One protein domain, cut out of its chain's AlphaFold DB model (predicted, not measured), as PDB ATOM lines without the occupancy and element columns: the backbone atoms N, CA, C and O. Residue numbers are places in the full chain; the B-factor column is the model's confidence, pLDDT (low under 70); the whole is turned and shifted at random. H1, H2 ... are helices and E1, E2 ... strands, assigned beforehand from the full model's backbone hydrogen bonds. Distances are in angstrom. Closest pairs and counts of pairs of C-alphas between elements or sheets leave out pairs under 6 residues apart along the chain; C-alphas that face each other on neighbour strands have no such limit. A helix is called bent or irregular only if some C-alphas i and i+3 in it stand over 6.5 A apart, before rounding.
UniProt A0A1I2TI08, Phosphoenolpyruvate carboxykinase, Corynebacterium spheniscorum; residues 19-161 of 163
ATOM      1  N   GLU A  19     160.645 140.505 166.960       89.62
ATOM      2  CA  GLU A  19     160.946 140.208 165.559       89.62
ATOM      3  C   GLU A  19     162.431 140.415 165.247       89.62
ATOM      4  O   GLU A  19     163.047 139.592 164.567       89.62
ATOM      5  N   GLU A  20     163.019 141.487 165.776       91.56
ATOM      6  CA  GLU A  20     164.441 141.788 165.628       91.56
ATOM      7  C   GLU A  20     165.313 140.768 166.364       91.56
ATOM      8  O   GLU A  20     166.244 140.233 165.761       91.56
ATOM      9  N   VAL A  21     164.952 140.395 167.598       93.12
ATOM     10  CA  VAL A  21     165.602 139.295 168.332       93.12
ATOM     11  C   VAL A  21     165.580 138.016 167.498       93.12
ATOM     12  O   VAL A  21     166.621 137.408 167.262       93.12
ATOM     13  N   SER A  22     164.410 137.611 166.996       93.31
ATOM     14  CA  SER A  22     164.288 136.385 166.201       93.31
ATOM     15  C   SER A  22     165.142 136.423 164.933       93.31
ATOM     16  O   SER A  22     165.672 135.386 164.524       93.31
ATOM     17  N   LYS A  23     165.269 137.593 164.301       94.38
ATOM     18  CA  LYS A  23     166.111 137.782 163.120       94.38
ATOM     19  C   LYS A  23     167.592 137.621 163.468       94.38
ATOM     20  O   LYS A  23     168.251 136.805 162.830       94.38
ATOM     21  N   ILE A  24     168.075 138.325 164.495       94.88
ATOM     22  CA  ILE A  24     169.470 138.258 164.970       94.88
ATOM     23  C   ILE A  24     169.852 136.811 165.294       94.88
ATOM     24  O   ILE A  24     170.878 136.312 164.838       94.88
ATOM     25  N   LEU A  25     168.988 136.101 166.025       95.12
ATOM     26  CA  LEU A  25     169.231 134.705 166.384       95.12
ATOM     27  C   LEU A  25     169.291 133.790 165.159       95.12
ATOM     28  O   LEU A  25     170.173 132.941 165.077       95.12
ATOM     29  N   THR A  26     168.396 133.984 164.188       94.44
ATOM     30  CA  THR A  26     168.382 133.181 162.955       94.44
ATOM     31  C   THR A  26     169.643 133.409 162.123       94.44
ATOM     32  O   THR A  26     170.204 132.448 161.598       94.44
ATOM     33  N   GLU A  27     170.106 134.658 162.019       93.25
ATOM     34  CA  GLU A  27     171.364 135.011 161.347       93.25
ATOM     35  C   GLU A  27     172.575 134.388 162.061       93.25
ATOM     36  O   GLU A  27     173.476 133.885 161.394       93.25
ATOM     37  N   GLY A  28     172.535 134.301 163.395       90.25
ATOM     38  CA  GLY A  28     173.496 133.566 164.226       90.25
ATOM     39  C   GLY A  28     173.292 132.043 164.278       90.25
ATOM     40  O   GLY A  28     173.878 131.368 165.120       90.25
ATOM     41  N   GLY A  29     172.434 131.467 163.427       91.81
ATOM     42  CA  GLY A  29     172.216 130.017 163.341       91.81
ATOM     43  C   GLY A  29     171.321 129.407 164.432       91.81
ATOM     44  O   GLY A  29     171.123 128.188 164.462       91.81
ATOM     45  N   LEU A  30     170.727 130.224 165.303       93.12
ATOM     46  CA  LEU A  30     169.803 129.812 166.358       93.12
ATOM     47  C   LEU A  30     168.350 129.942 165.890       93.12
ATOM     48  O   LEU A  30     167.740 131.005 165.923       93.12
ATOM     49  N   THR A  31     167.767 128.814 165.482       93.88
ATOM     50  CA  THR A  31     166.406 128.750 164.911       93.88
ATOM     51  C   THR A  31     165.346 128.222 165.880       93.88
ATOM     52  O   THR A  31     164.173 128.117 165.522       93.88
ATOM     53  N   ASN A  32     165.728 127.868 167.112       93.25
ATOM     54  CA  ASN A  32     164.791 127.333 168.095       93.25
ATOM     55  C   ASN A  32     163.880 128.455 168.641       93.25
ATOM     56  O   ASN A  32     164.381 129.364 169.308       93.25
ATOM     57  N   PRO A  33     162.549 128.384 168.440       93.56
ATOM     58  CA  PRO A  33     161.634 129.437 168.880       93.56
ATOM     59  C   PRO A  33     161.618 129.631 170.402       93.56
ATOM     60  O   PRO A  33     161.413 130.750 170.860       93.56
ATOM     61  N   ALA A  34     161.884 128.581 171.191       94.31
ATOM     62  CA  ALA A  34     161.957 128.695 172.648       94.31
ATOM     63  C   ALA A  34     163.168 129.529 173.100       94.31
ATOM     64  O   ALA A  34     163.078 130.275 174.069       94.31
ATOM     65  N   VAL A  35     164.286 129.446 172.369       95.38
ATOM     66  CA  VAL A  35     165.459 130.300 172.616       95.38
ATOM     67  C   VAL A  35     165.132 131.744 172.249       95.38
ATOM     68  O   VAL A  35     165.436 132.644 173.022       95.38
ATOM     69  N   ALA A  36     164.456 131.972 171.120       95.56
ATOM     70  CA  ALA A  36     164.044 133.318 170.725       95.56
ATOM     71  C   ALA A  36     163.093 133.969 171.733       95.56
ATOM     72  O   ALA A  36     163.239 135.147 172.048       95.56
ATOM     73  N   GLU A  37     162.154 133.202 172.282       95.81
ATOM     74  CA  GLU A  37     161.271 133.676 173.346       95.81
ATOM     75  C   GLU A  37     162.029 133.979 174.644       95.81
ATOM     76  O   GLU A  37     161.807 135.031 175.239       95.81
ATOM     77  N   PHE A  38     162.957 133.108 175.045       96.38
ATOM     78  CA  PHE A  38     163.804 133.314 176.219       96.38
ATOM     79  C   PHE A  38     164.670 134.578 176.099       96.38
ATOM     80  O   PHE A  38     164.682 135.405 177.012       96.38
ATOM     81  N   VAL A  39     165.349 134.761 174.963       97.06
ATOM     82  CA  VAL A  39     166.186 135.941 174.699       97.06
ATOM     83  C   VAL A  39     165.331 137.206 174.668       97.06
ATOM     84  O   VAL A  39     165.710 138.199 175.279       97.06
ATOM     85  N   ALA A  40     164.163 137.176 174.018       96.00
ATOM     86  CA  ALA A  40     163.262 138.328 173.973       96.00
ATOM     87  C   ALA A  40     162.753 138.710 175.373       96.00
ATOM     88  O   ALA A  40     162.794 139.881 175.740       96.00
ATOM     89  N   GLN A  41     162.348 137.727 176.183       95.56
ATOM     90  CA  GLN A  41     161.897 137.962 177.555       95.56
ATOM     91  C   GLN A  41     162.982 138.629 178.410       95.56
ATOM     92  O   GLN A  41     162.695 139.564 179.157       95.56
ATOM     93  N   TRP A  42     164.226 138.154 178.329       96.50
ATOM     94  CA  TRP A  42     165.320 138.745 179.096       96.50
ATOM     95  C   TRP A  42     165.788 140.080 178.521       96.50
ATOM     96  O   TRP A  42     166.127 140.959 179.304       96.50
ATOM     97  N   ALA A  43     165.721 140.292 177.206       96.12
ATOM     98  CA  ALA A  43     165.999 141.592 176.597       96.12
ATOM     99  C   ALA A  43     165.028 142.682 177.089       96.12
ATOM    100  O   ALA A  43     165.460 143.801 177.361       96.12
ATOM    101  N   GLU A  44     163.742 142.358 177.277       95.75
ATOM    102  CA  GLU A  44     162.754 143.286 177.856       95.75
ATOM    103  C   GLU A  44     163.115 143.710 179.291       95.75
ATOM    104  O   GLU A  44     162.904 144.864 179.676       95.75
ATOM    105  N   ILE A  45     163.671 142.787 180.082       95.81
ATOM    106  CA  ILE A  45     164.057 143.023 181.478       95.81
ATOM    107  C   ILE A  45     165.398 143.762 181.547       95.81
ATOM    108  O   ILE A  45     165.490 144.802 182.192       95.81
ATOM    109  N   LEU A  46     166.428 143.241 180.880       96.06
ATOM    110  CA  LEU A  46     167.815 143.710 180.960       96.06
ATOM    111  C   LEU A  46     168.038 145.034 180.222       96.06
ATOM    112  O   LEU A  46     168.901 145.807 180.632       96.06
ATOM    113  N   ARG A  47     167.246 145.306 179.173       95.12
ATOM    114  CA  ARG A  47     167.327 146.489 178.294       95.12
ATOM    115  C   ARG A  47     168.715 146.728 177.677       95.12
ATOM    116  O   ARG A  47     169.272 147.815 177.839       95.12
ATOM    117  N   PRO A  48     169.282 145.742 176.964       95.50
ATOM    118  CA  PRO A  48     170.548 145.940 176.276       95.50
ATOM    119  C   PRO A  48     170.433 146.968 175.146       95.50
ATOM    120  O   PRO A  48     169.374 147.121 174.537       95.50
ATOM    121  N   GLU A  49     171.540 147.642 174.827       93.31
ATOM    122  CA  GLU A  49     171.623 148.500 173.636       93.31
ATOM    123  C   GLU A  49     171.666 147.657 172.355       93.31
ATOM    124  O   GLU A  49     171.106 148.042 171.329       93.31
ATOM    125  N   ARG A  50     172.347 146.506 172.409       93.19
ATOM    126  CA  ARG A  50     172.565 145.606 171.270       93.19
ATOM    127  C   ARG A  50     172.464 144.160 171.711       93.19
ATOM    128  O   ARG A  50     172.753 143.841 172.859       93.19
ATOM    129  N   ILE A  51     172.084 143.287 170.788       95.50
ATOM    130  CA  ILE A  51     172.065 141.840 171.002       95.50
ATOM    131  C   ILE A  51     172.932 141.206 169.929       95.50
ATOM    132  O   ILE A  51     172.793 141.537 168.753       95.50
ATOM    133  N   GLU A  52     173.802 140.295 170.338       95.38
ATOM    134  CA  GLU A  52     174.755 139.649 169.450       95.38
ATOM    135  C   GLU A  52     174.847 138.158 169.769       95.38
ATOM    136  O   GLU A  52     174.991 137.773 170.927       95.38
ATOM    137  N   VAL A  53     174.745 137.305 168.749       96.69
ATOM    138  CA  VAL A  53     175.068 135.881 168.891       96.69
ATOM    139  C   VAL A  53     176.549 135.728 168.610       96.69
ATOM    140  O   VAL A  53     176.984 136.129 167.535       96.69
ATOM    141  N   ILE A  54     177.287 135.149 169.552       95.19
ATOM    142  CA  ILE A  54     178.724 134.918 169.391       95.19
ATOM    143  C   ILE A  54     179.036 133.432 169.334       95.19
ATOM    144  O   ILE A  54     178.392 132.612 169.998       95.19
ATOM    145  N   ASP A  55     180.049 133.092 168.548       92.12
ATOM    146  CA  ASP A  55     180.602 131.747 168.483       92.12
ATOM    147  C   ASP A  55     182.140 131.763 168.498       92.12
ATOM    148  O   ASP A  55     182.780 132.792 168.696       92.12
ATOM    149  N   ALA A  56     182.762 130.596 168.316       90.06
ATOM    150  CA  ALA A  56     184.219 130.463 168.361       90.06
ATOM    151  C   ALA A  56     184.960 131.241 167.250       90.06
ATOM    152  O   ALA A  56     186.179 131.379 167.308       90.06
ATOM    153  N   SER A  57     184.266 131.706 166.206       93.38
ATOM    154  CA  SER A  57     184.854 132.551 165.162       93.38
ATOM    155  C   SER A  57     185.040 134.006 165.601       93.38
ATOM    156  O   SER A  57     185.828 134.724 164.986       93.38
ATOM    157  N   ASP A  58     184.395 134.419 166.695       94.25
ATOM    158  CA  ASP A  58     184.513 135.758 167.268       94.25
ATOM    159  C   ASP A  58     185.704 135.919 168.226       94.25
ATOM    160  O   ASP A  58     186.031 137.047 168.601       94.25
ATOM    161  N   ASP A  59     186.384 134.826 168.595       93.06
ATOM    162  CA  ASP A  59     187.447 134.794 169.613       93.06
ATOM    163  C   ASP A  59     188.497 135.903 169.426       93.06
ATOM    164  O   ASP A  59     188.820 136.632 170.366       93.06
ATOM    165  N   GLU A  60     189.030 136.068 168.209       94.38
ATOM    166  CA  GLU A  60     190.065 137.074 167.938       94.38
ATOM    167  C   GLU A  60     189.558 138.496 168.194       94.38
ATOM    168  O   GLU A  60     190.276 139.311 168.780       94.38
ATOM    169  N   ARG A  61     188.318 138.789 167.790       95.31
ATOM    170  CA  ARG A  61     187.691 140.100 167.969       95.31
ATOM    171  C   ARG A  61     187.408 140.367 169.445       95.31
ATOM    172  O   ARG A  61     187.802 141.423 169.935       95.31
ATOM    173  N   LEU A  62     186.809 139.410 170.154       94.38
ATOM    174  CA  LEU A  62     186.478 139.542 171.577       94.38
ATOM    175  C   LEU A  62     187.733 139.743 172.436       94.38
ATOM    176  O   LEU A  62     187.742 140.565 173.349       94.38
ATOM    177  N   VAL A  63     188.837 139.067 172.100       94.50
ATOM    178  CA  VAL A  63     190.134 139.304 172.750       94.50
ATOM    179  C   VAL A  63     190.633 140.732 172.509       94.50
ATOM    180  O   VAL A  63     191.148 141.355 173.439       94.50
ATOM    181  N   GLN A  64     190.506 141.272 171.290       94.44
ATOM    182  CA  GLN A  64     190.901 142.662 171.021       94.44
ATOM    183  C   GLN A  64     190.015 143.669 171.764       94.44
ATOM    184  O   GLN A  64     190.535 144.654 172.285       94.44
ATOM    185  N   GLU A  65     188.708 143.421 171.841       93.69
ATOM    186  CA  GLU A  65     187.764 144.256 172.592       93.69
ATOM    187  C   GLU A  65     188.109 144.265 174.089       93.69
ATOM    188  O   GLU A  65     188.284 145.337 174.670       93.69
ATOM    189  N   ALA A  66     188.342 143.094 174.690       93.75
ATOM    190  CA  ALA A  66     188.729 142.976 176.097       93.75
ATOM    191  C   ALA A  66     190.101 143.612 176.404       93.75
ATOM    192  O   ALA A  66     190.301 144.188 177.477       93.75
ATOM    193  N   LEU A  67     191.056 143.544 175.465       94.38
ATOM    194  CA  LEU A  67     192.341 144.252 175.565       94.38
ATOM    195  C   LEU A  67     192.156 145.773 175.508       94.38
ATOM    196  O   LEU A  67     192.807 146.499 176.259       94.38
ATOM    197  N   ALA A  68     191.291 146.264 174.618       94.00
ATOM    198  CA  ALA A  68     191.001 147.689 174.484       94.00
ATOM    199  C   ALA A  68     190.281 148.254 175.721       94.00
ATOM    200  O   ALA A  68     190.490 149.418 176.064       94.00
ATOM    201  N   ALA A  69     189.488 147.422 176.399       91.94
ATOM    202  CA  ALA A  69     188.798 147.746 177.646       91.94
ATOM    203  C   ALA A  69     189.669 147.591 178.916       91.94
ATOM    204  O   ALA A  69     189.203 147.902 180.008       91.94
ATOM    205  N   ASP A  70     190.927 147.137 178.799       92.75
ATOM    206  CA  ASP A  70     191.835 146.813 179.924       92.75
ATOM    207  C   ASP A  70     191.274 145.749 180.899       92.75
ATOM    208  O   ASP A  70     191.724 145.624 182.041       92.75
ATOM    209  N   GLU A  71     190.314 144.931 180.453       92.19
ATOM    210  CA  GLU A  71     189.790 143.796 181.228       92.19
ATOM    211  C   GLU A  71     190.797 142.639 181.289       92.19
ATOM    212  O   GLU A  71     190.892 141.903 182.282       92.19
ATOM    213  N   ILE A  72     191.575 142.492 180.215       95.38
ATOM    214  CA  ILE A  72     192.675 141.541 180.100       95.38
ATOM    215  C   ILE A  72     193.951 142.255 179.665       95.38
ATOM    216  O   ILE A  72     193.927 143.266 178.969       95.38
ATOM    217  N   GLN A  73     195.095 141.696 180.048       96.06
ATOM    218  CA  GLN A  73     196.417 142.246 179.765       96.06
ATOM    219  C   GLN A  73     197.331 141.158 179.178       96.06
ATOM    220  O   GLN A  73     197.232 139.994 179.580       96.06
ATOM    221  N   PRO A  74     198.241 141.484 178.239       96.38
ATOM    222  CA  PRO A  74     199.138 140.492 177.649       96.38
ATOM    223  C   PRO A  74     200.060 139.830 178.688       96.38
ATOM    224  O   PRO A  74     200.720 140.507 179.474       96.38
ATOM    225  N   ALA A  75     200.157 138.499 178.644       96.38
ATOM    226  CA  ALA A  75     201.010 137.671 179.510       96.38
ATOM    227  C   ALA A  75     202.038 136.827 178.724       96.38
ATOM    228  O   ALA A  75     202.682 135.930 179.274       96.38
ATOM    229  N   GLY A  76     202.171 137.069 177.417       94.12
ATOM    230  CA  GLY A  76     203.027 136.320 176.499       94.12
ATOM    231  C   GLY A  76     202.349 136.113 175.146       94.12
ATOM    232  O   GLY A  76     201.325 136.723 174.859       94.12
ATOM    233  N   LYS A  77     202.920 135.239 174.309       94.00
ATOM    234  CA  LYS A  77     202.292 134.855 173.039       94.00
ATOM    235  C   LYS A  77     201.024 134.042 173.317       94.00
ATOM    236  O   LYS A  77     201.128 133.020 173.995       94.00
ATOM    237  N   ASP A  78     199.889 134.500 172.788       91.62
ATOM    238  CA  ASP A  78     198.563 133.874 172.919       91.62
ATOM    239  C   ASP A  78     198.186 133.598 174.387       91.62
ATOM    240  O   ASP A  78     197.645 132.551 174.742       91.62
ATOM    241  N   ARG A  79     198.586 134.516 175.278       95.50
ATOM    242  CA  ARG A  79     198.373 134.429 176.725       95.50
ATOM    243  C   ARG A  79     197.973 135.784 177.268       95.50
ATOM    244  O   ARG A  79     198.637 136.785 176.996       95.50
ATOM    245  N   TRP A  80     196.973 135.769 178.132       96.00
ATOM    246  CA  TRP A  80     196.449 136.952 178.795       96.00
ATOM    247  C   TRP A  80     196.290 136.690 180.285       96.00
ATOM    248  O   TRP A  80     196.200 135.540 180.720       96.00
ATOM    249  N   PHE A  81     196.264 137.756 181.071       96.19
ATOM    250  CA  PHE A  81     195.860 137.701 182.465       96.19
ATOM    251  C   PHE A  81     194.799 138.763 182.734       96.19
ATOM    252  O   PHE A  81     194.849 139.851 182.170       96.19
ATOM    253  N   SER A  82     193.856 138.442 183.611       95.06
ATOM    254  CA  SER A  82     192.848 139.373 184.115       95.06
ATOM    255  C   SER A  82     192.991 139.497 185.629       95.06
ATOM    256  O   SER A  82     193.549 138.612 186.289       95.06
ATOM    257  N   ARG A  83     192.509 140.605 186.190       94.12
ATOM    258  CA  ARG A  83     192.443 140.828 187.636       94.12
ATOM    259  C   ARG A  83     191.007 141.158 188.003       94.12
ATOM    260  O   ARG A  83     190.507 142.210 187.622       94.12
ATOM    261  N   SER A  84     190.372 140.276 188.767       92.31
ATOM    262  CA  SER A  84     189.020 140.516 189.257       92.31
ATOM    263  C   SER A  84     188.996 141.568 190.370       92.31
ATOM    264  O   SER A  84     190.020 141.940 190.959       92.31
ATOM    265  N   TYR A  85     187.795 142.053 190.677       92.31
ATOM    266  CA  TYR A  85     187.572 142.912 191.829       92.31
ATOM    267  C   TYR A  85     187.930 142.176 193.130       92.31
ATOM    268  O   TYR A  85     187.626 141.001 193.304       92.31
ATOM    269  N   SER A  86     188.540 142.867 194.097       93.94
ATOM    270  CA  SER A  86     189.081 142.228 195.310       93.94
ATOM    271  C   SER A  86     188.041 141.525 196.189       93.94
ATOM    272  O   SER A  86     188.403 140.652 196.976       93.94
ATOM    273  N   LYS A  87     186.756 141.882 196.067       93.25
ATOM    274  CA  LYS A  87     185.651 141.207 196.770       93.25
ATOM    275  C   LYS A  87     184.984 140.104 195.945       93.25
ATOM    276  O   LYS A  87     184.050 139.487 196.442       93.25
ATOM    277  N   ASP A  88     185.450 139.876 194.723       93.12
ATOM    278  CA  ASP A  88     184.943 138.870 193.797       93.12
ATOM    279  C   ASP A  88     186.103 137.989 193.310       93.12
ATOM    280  O   ASP A  88     186.657 138.145 192.223       93.12
ATOM    281  N   THR A  89     186.575 137.128 194.211       94.12
ATOM    282  CA  THR A  89     187.778 136.295 194.009       94.12
ATOM    283  C   THR A  89     187.498 134.801 194.122       94.12
ATOM    284  O   THR A  89     188.350 133.980 193.786       94.12
ATOM    285  N   ALA A  90     186.309 134.437 194.597       94.81
ATOM    286  CA  ALA A  90     185.867 133.068 194.774       94.81
ATOM    287  C   ALA A  90     184.341 133.015 194.693       94.81
ATOM    288  O   ALA A  90     183.655 134.031 194.831       94.81
ATOM    289  N   ARG A  91     183.804 131.807 194.518       94.00
ATOM    290  CA  ARG A  91     182.361 131.594 194.621       94.00
ATOM    291  C   ARG A  91     181.866 132.053 195.992       94.00
ATOM    292  O   ARG A  91     182.556 131.909 196.993       94.00
ATOM    293  N   SER A  92     180.657 132.603 196.013       93.44
ATOM    294  CA  SER A  92     179.965 132.996 197.239       93.44
ATOM    295  C   SER A  92     178.909 131.945 197.571       93.44
ATOM    296  O   SER A  92     177.740 132.100 197.204       93.44
ATOM    297  N   GLU A  93     179.305 130.855 198.236       92.81
ATOM    298  CA  GLU A  93     178.404 129.735 198.546       92.81
ATOM    299  C   GLU A  93     177.160 130.194 199.320       92.81
ATOM    300  O   GLU A  93     176.062 129.725 199.041       92.81
ATOM    301  N   GLU A  94     177.295 131.178 200.215       90.81
ATOM    302  CA  GLU A  94     176.186 131.769 200.987       90.81
ATOM    303  C   GLU A  94     175.095 132.432 200.119       90.81
ATOM    304  O   GLU A  94     173.973 132.644 200.581       90.81
ATOM    305  N   ARG A  95     175.416 132.774 198.862       90.31
ATOM    306  CA  ARG A  95     174.498 133.396 197.890       90.31
ATOM    307  C   ARG A  95     174.100 132.458 196.756       90.31
ATOM    308  O   ARG A  95     173.278 132.833 195.928       90.31
ATOM    309  N   THR A  96     174.659 131.250 196.718       92.94
ATOM    310  CA  THR A  96     174.229 130.206 195.787       92.94
ATOM    311  C   THR A  96     173.015 129.505 196.374       92.94
ATOM    312  O   THR A  96     173.076 129.001 197.496       92.94
ATOM    313  N   VAL A  97     171.913 129.496 195.627       93.56
ATOM    314  CA  VAL A  97     170.607 129.019 196.095       93.56
ATOM    315  C   VAL A  97     170.087 127.921 195.175       93.56
ATOM    316  O   VAL A  97     170.195 128.025 193.956       93.56
ATOM    317  N   VAL A  98     169.488 126.888 195.765       93.94
ATOM    318  CA  VAL A  98     168.639 125.926 195.056       93.94
ATOM    319  C   VAL A  98     167.198 126.390 195.204       93.94
ATOM    320  O   VAL A  98     166.643 126.357 196.301       93.94
ATOM    321  N   ALA A  99     166.628 126.868 194.102       94.25
ATOM    322  CA  ALA A  99     165.287 127.428 194.062       94.25
ATOM    323  C   ALA A  99     164.304 126.393 193.496       94.25
ATOM    324  O   ALA A  99     164.334 126.090 192.304       94.25
ATOM    325  N   THR A 100     163.454 125.831 194.355       93.62
ATOM    326  CA  THR A 100     162.375 124.898 193.978       93.62
ATOM    327  C   THR A 100     161.071 125.343 194.635       93.62
ATOM    328  O   THR A 100     161.103 126.019 195.659       93.62
ATOM    329  N   HIS A 101     159.921 124.968 194.065       93.94
ATOM    330  CA  HIS A 101     158.616 125.287 194.663       93.94
ATOM    331  C   HIS A 101     158.293 124.415 195.885       93.94
ATOM    332  O   HIS A 101     157.609 124.867 196.798       93.94
ATOM    333  N   ASP A 102     158.772 123.165 195.917       92.62
ATOM    334  CA  ASP A 102     158.600 122.286 197.073       92.62
ATOM    335  C   ASP A 102     159.840 122.356 197.986       92.62
ATOM    336  O   ASP A 102     160.945 122.001 197.552       92.62
ATOM    337  N   PRO A 103     159.691 122.769 199.261       88.69
ATOM    338  CA  PRO A 103     160.768 122.729 200.243       88.69
ATOM    339  C   PRO A 103     161.349 121.331 200.489       88.69
ATOM    340  O   PRO A 103     162.459 121.232 201.010       88.69
ATOM    341  N   ALA A 104     160.630 120.250 200.174       90.62
ATOM    342  CA  ALA A 104     161.136 118.885 200.302       90.62
ATOM    343  C   ALA A 104     162.251 118.575 199.285       90.62
ATOM    344  O   ALA A 104     163.168 117.812 199.599       90.62
ATOM    345  N   ASP A 105     162.238 119.236 198.124       90.94
ATOM    346  CA  ASP A 105     163.221 119.047 197.048       90.94
ATOM    347  C   ASP A 105     164.552 119.759 197.313       90.94
ATOM    348  O   ASP A 105     165.515 119.620 196.555       90.94
ATOM    349  N   LYS A 106     164.652 120.496 198.424       87.31
ATOM    350  CA  LYS A 106     165.853 121.255 198.775       87.31
ATOM    351  C   LYS A 106     167.115 120.404 198.911       87.31
ATOM    352  O   LYS A 106     168.212 120.925 198.752       87.31
ATOM    353  N   GLY A 107     166.997 119.118 199.239       86.88
ATOM    354  CA  GLY A 107     168.142 118.271 199.585       86.88
ATOM    355  C   GLY A 107     168.785 118.618 200.940       86.88
ATOM    356  O   GLY A 107     168.316 119.461 201.696       86.88
ATOM    357  N   VAL A 108     169.862 117.930 201.315       89.25
ATOM    358  CA  VAL A 108     170.390 118.021 202.696       89.25
ATOM    359  C   VAL A 108     171.296 119.241 202.917       89.25
ATOM    360  O   VAL A 108     171.323 119.788 204.017       89.25
ATOM    361  N   TYR A 109     172.023 119.680 201.888       87.44
ATOM    362  CA  TYR A 109     173.158 120.604 202.035       87.44
ATOM    363  C   TYR A 109     173.016 121.916 201.252       87.44
ATOM    364  O   TYR A 109     174.003 122.622 201.070       87.44
ATOM    365  N   ASN A 110     171.813 122.246 200.776       92.00
ATOM    366  CA  ASN A 110     171.601 123.413 199.922       92.00
ATOM    367  C   ASN A 110     170.991 124.591 200.685       92.00
ATOM    368  O   ASN A 110     170.124 124.417 201.546       92.00
ATOM    369  N   ASN A 111     171.379 125.804 200.289       90.62
ATOM    370  CA  ASN A 111     170.646 127.011 200.657       90.62
ATOM    371  C   ASN A 111     169.373 127.052 199.812       90.62
ATOM    372  O   ASN A 111     169.434 127.317 198.615       90.62
ATOM    373  N   TRP A 112     168.231 126.740 200.412       94.75
ATOM    374  CA  TRP A 112     166.959 126.715 199.699       94.75
ATOM    375  C   TRP A 112     166.183 128.007 199.873       94.75
ATOM    376  O   TRP A 112     166.172 128.587 200.963       94.75
ATOM    377  N   ARG A 113     165.518 128.425 198.800       93.44
ATOM    378  CA  ARG A 113     164.499 129.474 198.803       93.44
ATOM    379  C   ARG A 113     163.393 129.094 197.833       93.44
ATOM    380  O   ARG A 113     163.624 128.315 196.909       93.44
ATOM    381  N   ASP A 114     162.227 129.684 198.036       95.56
ATOM    382  CA  ASP A 114     161.117 129.511 197.115       95.56
ATOM    383  C   ASP A 114     161.456 130.083 195.726       95.56
ATOM    384  O   ASP A 114     162.093 131.136 195.596       95.56
ATOM    385  N   ALA A 115     161.055 129.364 194.676       95.56
ATOM    386  CA  ALA A 115     161.382 129.728 193.302       95.56
ATOM    387  C   ALA A 115     160.708 131.027 192.836       95.56
ATOM    388  O   ALA A 115     161.331 131.786 192.083       95.56
ATOM    389  N   ASP A 116     159.492 131.328 193.303       95.69
ATOM    390  CA  ASP A 116     158.787 132.559 192.937       95.69
ATOM    391  C   ASP A 116     159.432 133.773 193.617       95.69
ATOM    392  O   ASP A 116     159.616 134.815 192.978       95.69
ATOM    393  N   GLU A 117     159.865 133.625 194.875       95.44
ATOM    394  CA  GLU A 117     160.629 134.656 195.592       95.44
ATOM    395  C   GLU A 117     161.936 134.984 194.854       95.44
ATOM    396  O   GLU A 117     162.206 136.147 194.536       95.44
ATOM    397  N   VAL A 118     162.741 133.963 194.536       95.44
ATOM    398  CA  VAL A 118     164.041 134.145 193.867       95.44
ATOM    399  C   VAL A 118     163.867 134.758 192.483       95.44
ATOM    400  O   VAL A 118     164.599 135.684 192.126       95.44
ATOM    401  N   THR A 119     162.886 134.281 191.712       94.31
ATOM    402  CA  THR A 119     162.612 134.793 190.365       94.31
ATOM    403  C   THR A 119     162.190 136.256 190.406       94.31
ATOM    404  O   THR A 119     162.683 137.054 189.610       94.31
ATOM    405  N   THR A 120     161.319 136.631 191.347       96.19
ATOM    406  CA  THR A 120     160.865 138.019 191.509       96.19
ATOM    407  C   THR A 120     162.038 138.936 191.841       96.19
ATOM    408  O   THR A 120     162.286 139.900 191.118       96.19
ATOM    409  N   ILE A 121     162.833 138.577 192.856       95.75
ATOM    410  CA  ILE A 121     164.005 139.360 193.273       95.75
ATOM    411  C   ILE A 121     165.016 139.490 192.130       95.75
ATOM    412  O   ILE A 121     165.580 140.568 191.933       95.75
ATOM    413  N   GLN A 122     165.263 138.421 191.363       95.06
ATOM    414  CA  GLN A 122     166.197 138.509 190.243       95.06
ATOM    415  C   GLN A 122     165.690 139.407 189.127       95.06
ATOM    416  O   GLN A 122     166.462 140.229 188.642       95.06
ATOM    417  N   LYS A 123     164.415 139.314 188.745       95.38
ATOM    418  CA  LYS A 123     163.853 140.206 187.722       95.38
ATOM    419  C   LYS A 123     163.933 141.671 188.144       95.38
ATOM    420  O   LYS A 123     164.289 142.510 187.326       95.38
ATOM    421  N   GLU A 124     163.671 141.972 189.414       95.94
ATOM    422  CA  GLU A 124     163.800 143.330 189.957       95.94
ATOM    423  C   GLU A 124     165.244 143.839 189.920       95.94
ATOM    424  O   GLU A 124     165.491 144.967 189.503       95.94
ATOM    425  N   ARG A 125     166.214 143.010 190.324       95.44
ATOM    426  CA  ARG A 125     167.637 143.391 190.337       95.44
ATOM    427  C   ARG A 125     168.236 143.536 188.946       95.44
ATOM    428  O   ARG A 125     169.160 144.323 188.772       95.44
ATOM    429  N   MET A 126     167.760 142.739 187.996       96.19
ATOM    430  CA  MET A 126     168.257 142.717 186.622       96.19
ATOM    431  C   MET A 126     167.563 143.748 185.723       96.19
ATOM    432  O   MET A 126     168.004 143.959 184.596       96.19
ATOM    433  N   ALA A 127     166.503 144.407 186.199       96.56
ATOM    434  CA  ALA A 127     165.787 145.419 185.434       96.56
ATOM    435  C   ALA A 127     166.727 146.562 185.002       96.56
ATOM    436  O   ALA A 127     167.240 147.303 185.840       96.56
ATOM    437  N   GLY A 128     166.949 146.705 183.694       95.06
ATOM    438  CA  GLY A 128     167.831 147.720 183.107       95.06
ATOM    439  C   GLY A 128     169.330 147.503 183.343       95.06
ATOM    440  O   GLY A 128     170.120 148.411 183.103       95.06
ATOM    441  N   ALA A 129     169.761 146.328 183.816       95.31
ATOM    442  CA  ALA A 129     171.168 146.087 184.157       95.31
ATOM    443  C   ALA A 129     172.132 146.178 182.952       95.31
ATOM    444  O   ALA A 129     173.346 146.348 183.139       95.31
ATOM    445  N   TYR A 130     171.606 146.037 181.730       95.19
ATOM    446  CA  TYR A 130     172.370 146.052 180.478       95.19
ATOM    447  C   TYR A 130     172.180 147.356 179.688       95.19
ATOM    448  O   TYR A 130     172.603 147.434 178.536       95.19
ATOM    449  N   GLU A 131     171.585 148.397 180.279       93.38
ATOM    450  CA  GLU A 131     171.469 149.699 179.617       93.38
ATOM    451  C   GLU A 131     172.858 150.209 179.183       93.38
ATOM    452  O   GLU A 131     173.776 150.328 179.995       93.38
ATOM    453  N   GLY A 132     173.018 150.481 177.881       91.44
ATOM    454  CA  GLY A 132     174.288 150.908 177.274       91.44
ATOM    455  C   GLY A 132     175.296 149.785 176.992       91.44
ATOM    456  O   GLY A 132     176.425 150.080 176.614       91.44
ATOM    457  N   LYS A 133     174.914 148.514 177.170       92.94
ATOM    458  CA  LYS A 133     175.780 147.347 176.943       92.94
ATOM    459  C   LYS A 133     175.246 146.441 175.837       92.94
ATOM    460  O   LYS A 133     174.045 146.427 175.540       92.94
ATOM    461  N   THR A 134     176.136 145.636 175.269       94.06
ATOM    462  CA  THR A 134     175.777 144.525 174.379       94.06
ATOM    463  C   THR A 134     175.416 143.291 175.205       94.06
ATOM    464  O   THR A 134     176.158 142.899 176.104       94.06
ATOM    465  N   MET A 135     174.282 142.666 174.888       96.19
ATOM    466  CA  MET A 135     173.917 141.335 175.368       96.19
ATOM    467  C   MET A 135     174.436 140.281 174.394       96.19
ATOM    468  O   MET A 135     173.933 140.168 173.273       96.19
ATOM    469  N   TYR A 136     175.389 139.477 174.842       96.75
ATOM    470  CA  TYR A 136     175.864 138.312 174.115       96.75
ATOM    471  C   TYR A 136     174.964 137.107 174.379       96.75
ATOM    472  O   TYR A 136     174.604 136.813 175.519       96.75
ATOM    473  N   VAL A 137     174.620 136.400 173.307       97.44
ATOM    474  CA  VAL A 137     173.885 135.138 173.314       97.44
ATOM    475  C   VAL A 137     174.868 134.034 172.944       97.44
ATOM    476  O   VAL A 137     175.314 133.959 171.800       97.44
ATOM    477  N   ILE A 138     175.202 133.179 173.911       96.38
ATOM    478  CA  ILE A 138     176.275 132.185 173.790       96.38
ATOM    479  C   ILE A 138     175.673 130.777 173.769       96.38
ATOM    480  O   ILE A 138     175.324 130.236 174.825       96.38
ATOM    481  N   PRO A 139     175.525 130.143 172.594       95.38
ATOM    482  CA  PRO A 139     175.134 128.747 172.523       95.38
ATOM    483  C   PRO A 139     176.306 127.837 172.893       95.38
ATOM    484  O   PRO A 139     177.414 127.975 172.379       95.38
ATOM    485  N   TYR A 140     176.052 126.842 173.739       93.94
ATOM    486  CA  TYR A 140     177.066 125.869 174.136       93.94
ATOM    487  C   TYR A 140     176.530 124.437 174.134       93.94
ATOM    488  O   TYR A 140     175.324 124.179 174.181       93.94
ATOM    489  N   LEU A 141     177.462 123.483 174.100       93.69
ATOM    490  CA  LEU A 141     177.176 122.055 174.177       93.69
ATOM    491  C   LEU A 141     178.113 121.385 175.187       93.69
ATOM    492  O   LEU A 141     179.305 121.233 174.935       93.69
ATOM    493  N   MET A 142     177.565 120.911 176.305       93.00
ATOM    494  CA  MET A 142     178.316 120.216 177.364       93.00
ATOM    495  C   MET A 142     178.485 118.712 177.088       93.00
ATOM    496  O   MET A 142     178.439 117.882 177.993       93.00
ATOM    497  N   SER A 143     178.628 118.328 175.820       92.50
ATOM    498  CA  SER A 143     178.871 116.939 175.422       92.50
ATOM    499  C   SER A 143     179.581 116.869 174.065       92.50
ATOM    500  O   SER A 143     179.531 117.836 173.305       92.50
ATOM    501  N   PRO A 144     180.211 115.734 173.710       92.44
ATOM    502  CA  PRO A 144     180.656 115.509 172.339       92.44
ATOM    503  C   PRO A 144     179.492 115.672 171.355       92.44
ATOM    504  O   PRO A 144     178.392 115.190 171.628       92.44
ATOM    505  N   LYS A 145     179.739 116.309 170.203       86.94
ATOM    506  CA  LYS A 145     178.697 116.643 169.211       86.94
ATOM    507  C   LYS A 145     177.846 115.439 168.792       86.94
ATOM    508  O   LYS A 145     176.630 115.563 168.699       86.94
ATOM    509  N   ASP A 146     178.466 114.271 168.643       90.94
ATOM    510  CA  ASP A 146     177.797 113.040 168.193       90.94
ATOM    511  C   ASP A 146     177.276 112.163 169.347       90.94
ATOM    512  O   ASP A 146     176.911 111.002 169.158       90.94
ATOM    513  N   SER A 147     177.258 112.690 170.574       92.94
ATOM    514  CA  SER A 147     176.742 111.966 171.732       92.94
ATOM    515  C   SER A 147     175.225 111.767 171.622       92.94
ATOM    516  O   SER A 147     174.506 112.722 171.314       92.94
ATOM    517  N   PRO A 148     174.678 110.592 171.998       91.88
ATOM    518  CA  PRO A 148     173.230 110.417 172.110       91.88
ATOM    519  C   PRO A 148     172.605 111.381 173.132       91.88
ATOM    520  O   PRO A 148     171.400 111.624 173.086       91.88
ATOM    521  N   PHE A 149     173.417 111.948 174.033       89.69
ATOM    522  CA  PHE A 149     172.989 112.910 175.044       89.69
ATOM    523  C   PHE A 149     173.019 114.374 174.582       89.69
ATOM    524  O   PHE A 149     172.546 115.236 175.320       89.69
ATOM    525  N   ALA A 150     173.528 114.668 173.378       89.81
ATOM    526  CA  ALA A 150     173.786 116.038 172.928       89.81
ATOM    527  C   ALA A 150     172.561 116.955 173.026       89.81
ATOM    528  O   ALA A 150     172.665 118.090 173.480       89.81
ATOM    529  N   LYS A 151     171.371 116.431 172.722       86.75
ATOM    530  CA  LYS A 151     170.120 117.197 172.807       86.75
ATOM    531  C   LYS A 151     169.735 117.661 174.220       86.75
ATOM    532  O   LYS A 151     168.951 118.593 174.335       86.75
ATOM    533  N   TRP A 152     170.244 117.020 175.275       90.00
ATOM    534  CA  TRP A 152     170.005 117.419 176.673       90.00
ATOM    535  C   TRP A 152     171.182 118.186 177.285       90.00
ATOM    536  O   TRP A 152     171.075 118.670 178.404       90.00
ATOM    537  N   ALA A 153     172.303 118.275 176.569       91.62
ATOM    538  CA  ALA A 153     173.507 118.979 177.000       91.62
ATOM    539  C   ALA A 153     173.686 120.335 176.293       91.62
ATOM    540  O   ALA A 153     174.705 120.995 176.494       91.62
ATOM    541  N   ALA A 154     172.737 120.716 175.433       93.00
ATOM    542  CA  ALA A 154     172.714 122.006 174.764       93.00
ATOM    543  C   ALA A 154     172.132 123.076 175.694       93.00
ATOM    544  O   ALA A 154     171.114 122.843 176.349       93.00
ATOM    545  N   GLY A 155     172.757 124.247 175.718       94.25
ATOM    546  CA  GLY A 155     172.304 125.390 176.496       94.25
ATOM    547  C   GLY A 155     172.611 126.707 175.797       94.25
ATOM    548  O   GLY A 155     173.326 126.745 174.794       94.25
ATOM    549  N   VAL A 156     172.024 127.777 176.321       96.69
ATOM    550  CA  VAL A 156     172.281 129.154 175.897       96.69
ATOM    551  C   VAL A 156     172.515 129.978 177.152       96.69
ATOM    552  O   VAL A 156     171.728 129.902 178.094       96.69
ATOM    553  N   GLU A 157     173.599 130.738 177.160       96.88
ATOM    554  CA  GLU A 157     173.932 131.693 178.210       96.88
ATOM    555  C   GLU A 157     173.771 133.119 177.678       96.88
ATOM    556  O   GLU A 157     174.091 133.389 176.519       96.88
ATOM    557  N   LEU A 158     173.232 134.009 178.512       97.19
ATOM    558  CA  LEU A 158     173.154 135.441 178.234       97.19
ATOM    559  C   LEU A 158     174.116 136.145 179.177       97.19
ATOM    560  O   LEU A 158     174.029 135.943 180.387       97.19
ATOM    561  N   THR A 159     175.004 136.957 178.621       95.88
ATOM    562  CA  THR A 159     175.956 137.743 179.405       95.88
ATOM    563  C   THR A 159     176.197 139.083 178.739       95.88
ATOM    564  O   THR A 159     176.064 139.231 177.526       95.88
ATOM    565  N   GLU A 160     176.580 140.065 179.531       91.38
ATOM    566  CA  GLU A 160     177.169 141.305 179.066       91.38
ATOM    567  C   GLU A 160     178.698 141.239 179.159       91.38
ATOM    568  O   GLU A 160     179.248 140.461 179.940       91.38
ATOM    569  N   LEU A 161     179.376 142.096 178.397       72.75
ATOM    570  CA  LEU A 161     180.749 142.519 178.684       72.75
ATOM    571  C   LEU A 161     180.694 143.962 179.197       72.75
ATOM    572  O   LEU A 161     179.795 144.721 178.817       72.75
TER     573      LEU A 161
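This is residues 19 to 161 of the 163 residues of the protein "Phosphoenolpyruvate carboxykinase" of Corynebacterium spheniscorum (UniProt A0A1I2TI08). A three-stranded sheet, E1 E6 E7, with helices H1 and H2 packed on it, makes the core, and two small parts lie away from it in different directions: H3 with the hairpin E2 and E3, and H5 with the short strands E4 and E5 and the small helix H4. A long link, residues 83 to 97, runs from one of these small parts to the other, and its residues 85 to 92 stand free, away from the core. The printed part has 143 residues, with five named helices and seven named strands in the order H1 H2 E1 H3 E2 E3 E4 H4 E5 H5 E6 E7, of mixed class, helices and strands. The largest sheet runs E1 E6 E7 and is mixed, E2 and E3 are antiparallel, and E4 and E5 are parallel. The whole is loose, with a radius of gyration of the C-alphas of 18.1 A and spans of 51 by 40 by 37 A.

In the largest sheet, E6 is residues 134 to 141, 22.5 A long from first to last C-alpha, E7 is residues 154 to 160, 20.3 A, and E1 is residues 50 to 53. H1 is residues 19 to 27, 12.4 A, and begins with C-alpha 19 at (160.946, 140.208, 165.559). H2 is residues 33 to 46, 19.7 A. H3 is residues 56 to 68, 19.5 A, and is irregular, with C-alphas 57 and 60 lying 7.4 A apart. E2 is residues 72 to 76, 12.1 A, and E3 residues 79 to 82. E4 is residues 98 to 100, H4 residues 103 to 106 and E5 residues 112 to 114. H5, residues 115 to 126, is 16.1 A long and begins with C-alpha 115 at (161.382, 129.728, 193.302). E7 ends with C-alpha 160 at (177.169, 141.305, 179.066).

E6, the inner strand, forms an antiparallel hairpin with E7, with N 138 and O 157 2.8 A apart, within hydrogen-bond range. E1 is parallel to E6, with N 52 and O 135 at 2.9 A. H1 and H2 are on one face of this sheet, making two layers, helices on one side and strands on the other. H2 lies over E6 at a height over the sheet of 9.5 A and runs slantwise to the strands, at 35 degrees to E6 on the local plane. H1 and H2 touch at a steep tilt of 56 degrees, opposite ways, with the C-alphas of Ser 22 and Ala 36 closest at 5.5 A. H2 and H5 only just touch, with 3 pairs of C-alphas within 8 A, and only at their ends; the closest C-alphas are those of Leu 46 and Met 126, 5.8 A apart. H3 is not on the sheet E1 E6 E7; the closest C-alphas of H3 and E2 are those of Ala 66 and Ile 72, at 5.8 A. E2 and E3 form a hairpin, with N 73 and O 81 at 2.8 A. E4, H4 and E5 form a strand-helix-strand unit, two parallel neighbour strands with a helix between, and its crossover is right-handed; N 113 and O 98 are 3.4 A apart. The closest C-alphas of E4 and H5 are those of Ala 99 and Ala 115, at 4.6 A. H3 and H5 are apart. Every O i to N i+4 pair is within hydrogen-bond range in H1, H2 and H5, and 7 of 9 are in H3; H4 is too short for such a pair.

The two C-alphas farthest apart are those of Lys 77 and Ala 104, at 51.9 A. The printed part has no cut. The links E3 to E4, 15 residues, and E6 to E7, 12 residues, are long. The mean pLDDT of the printed part is 93.6, and no printed residue is under 70.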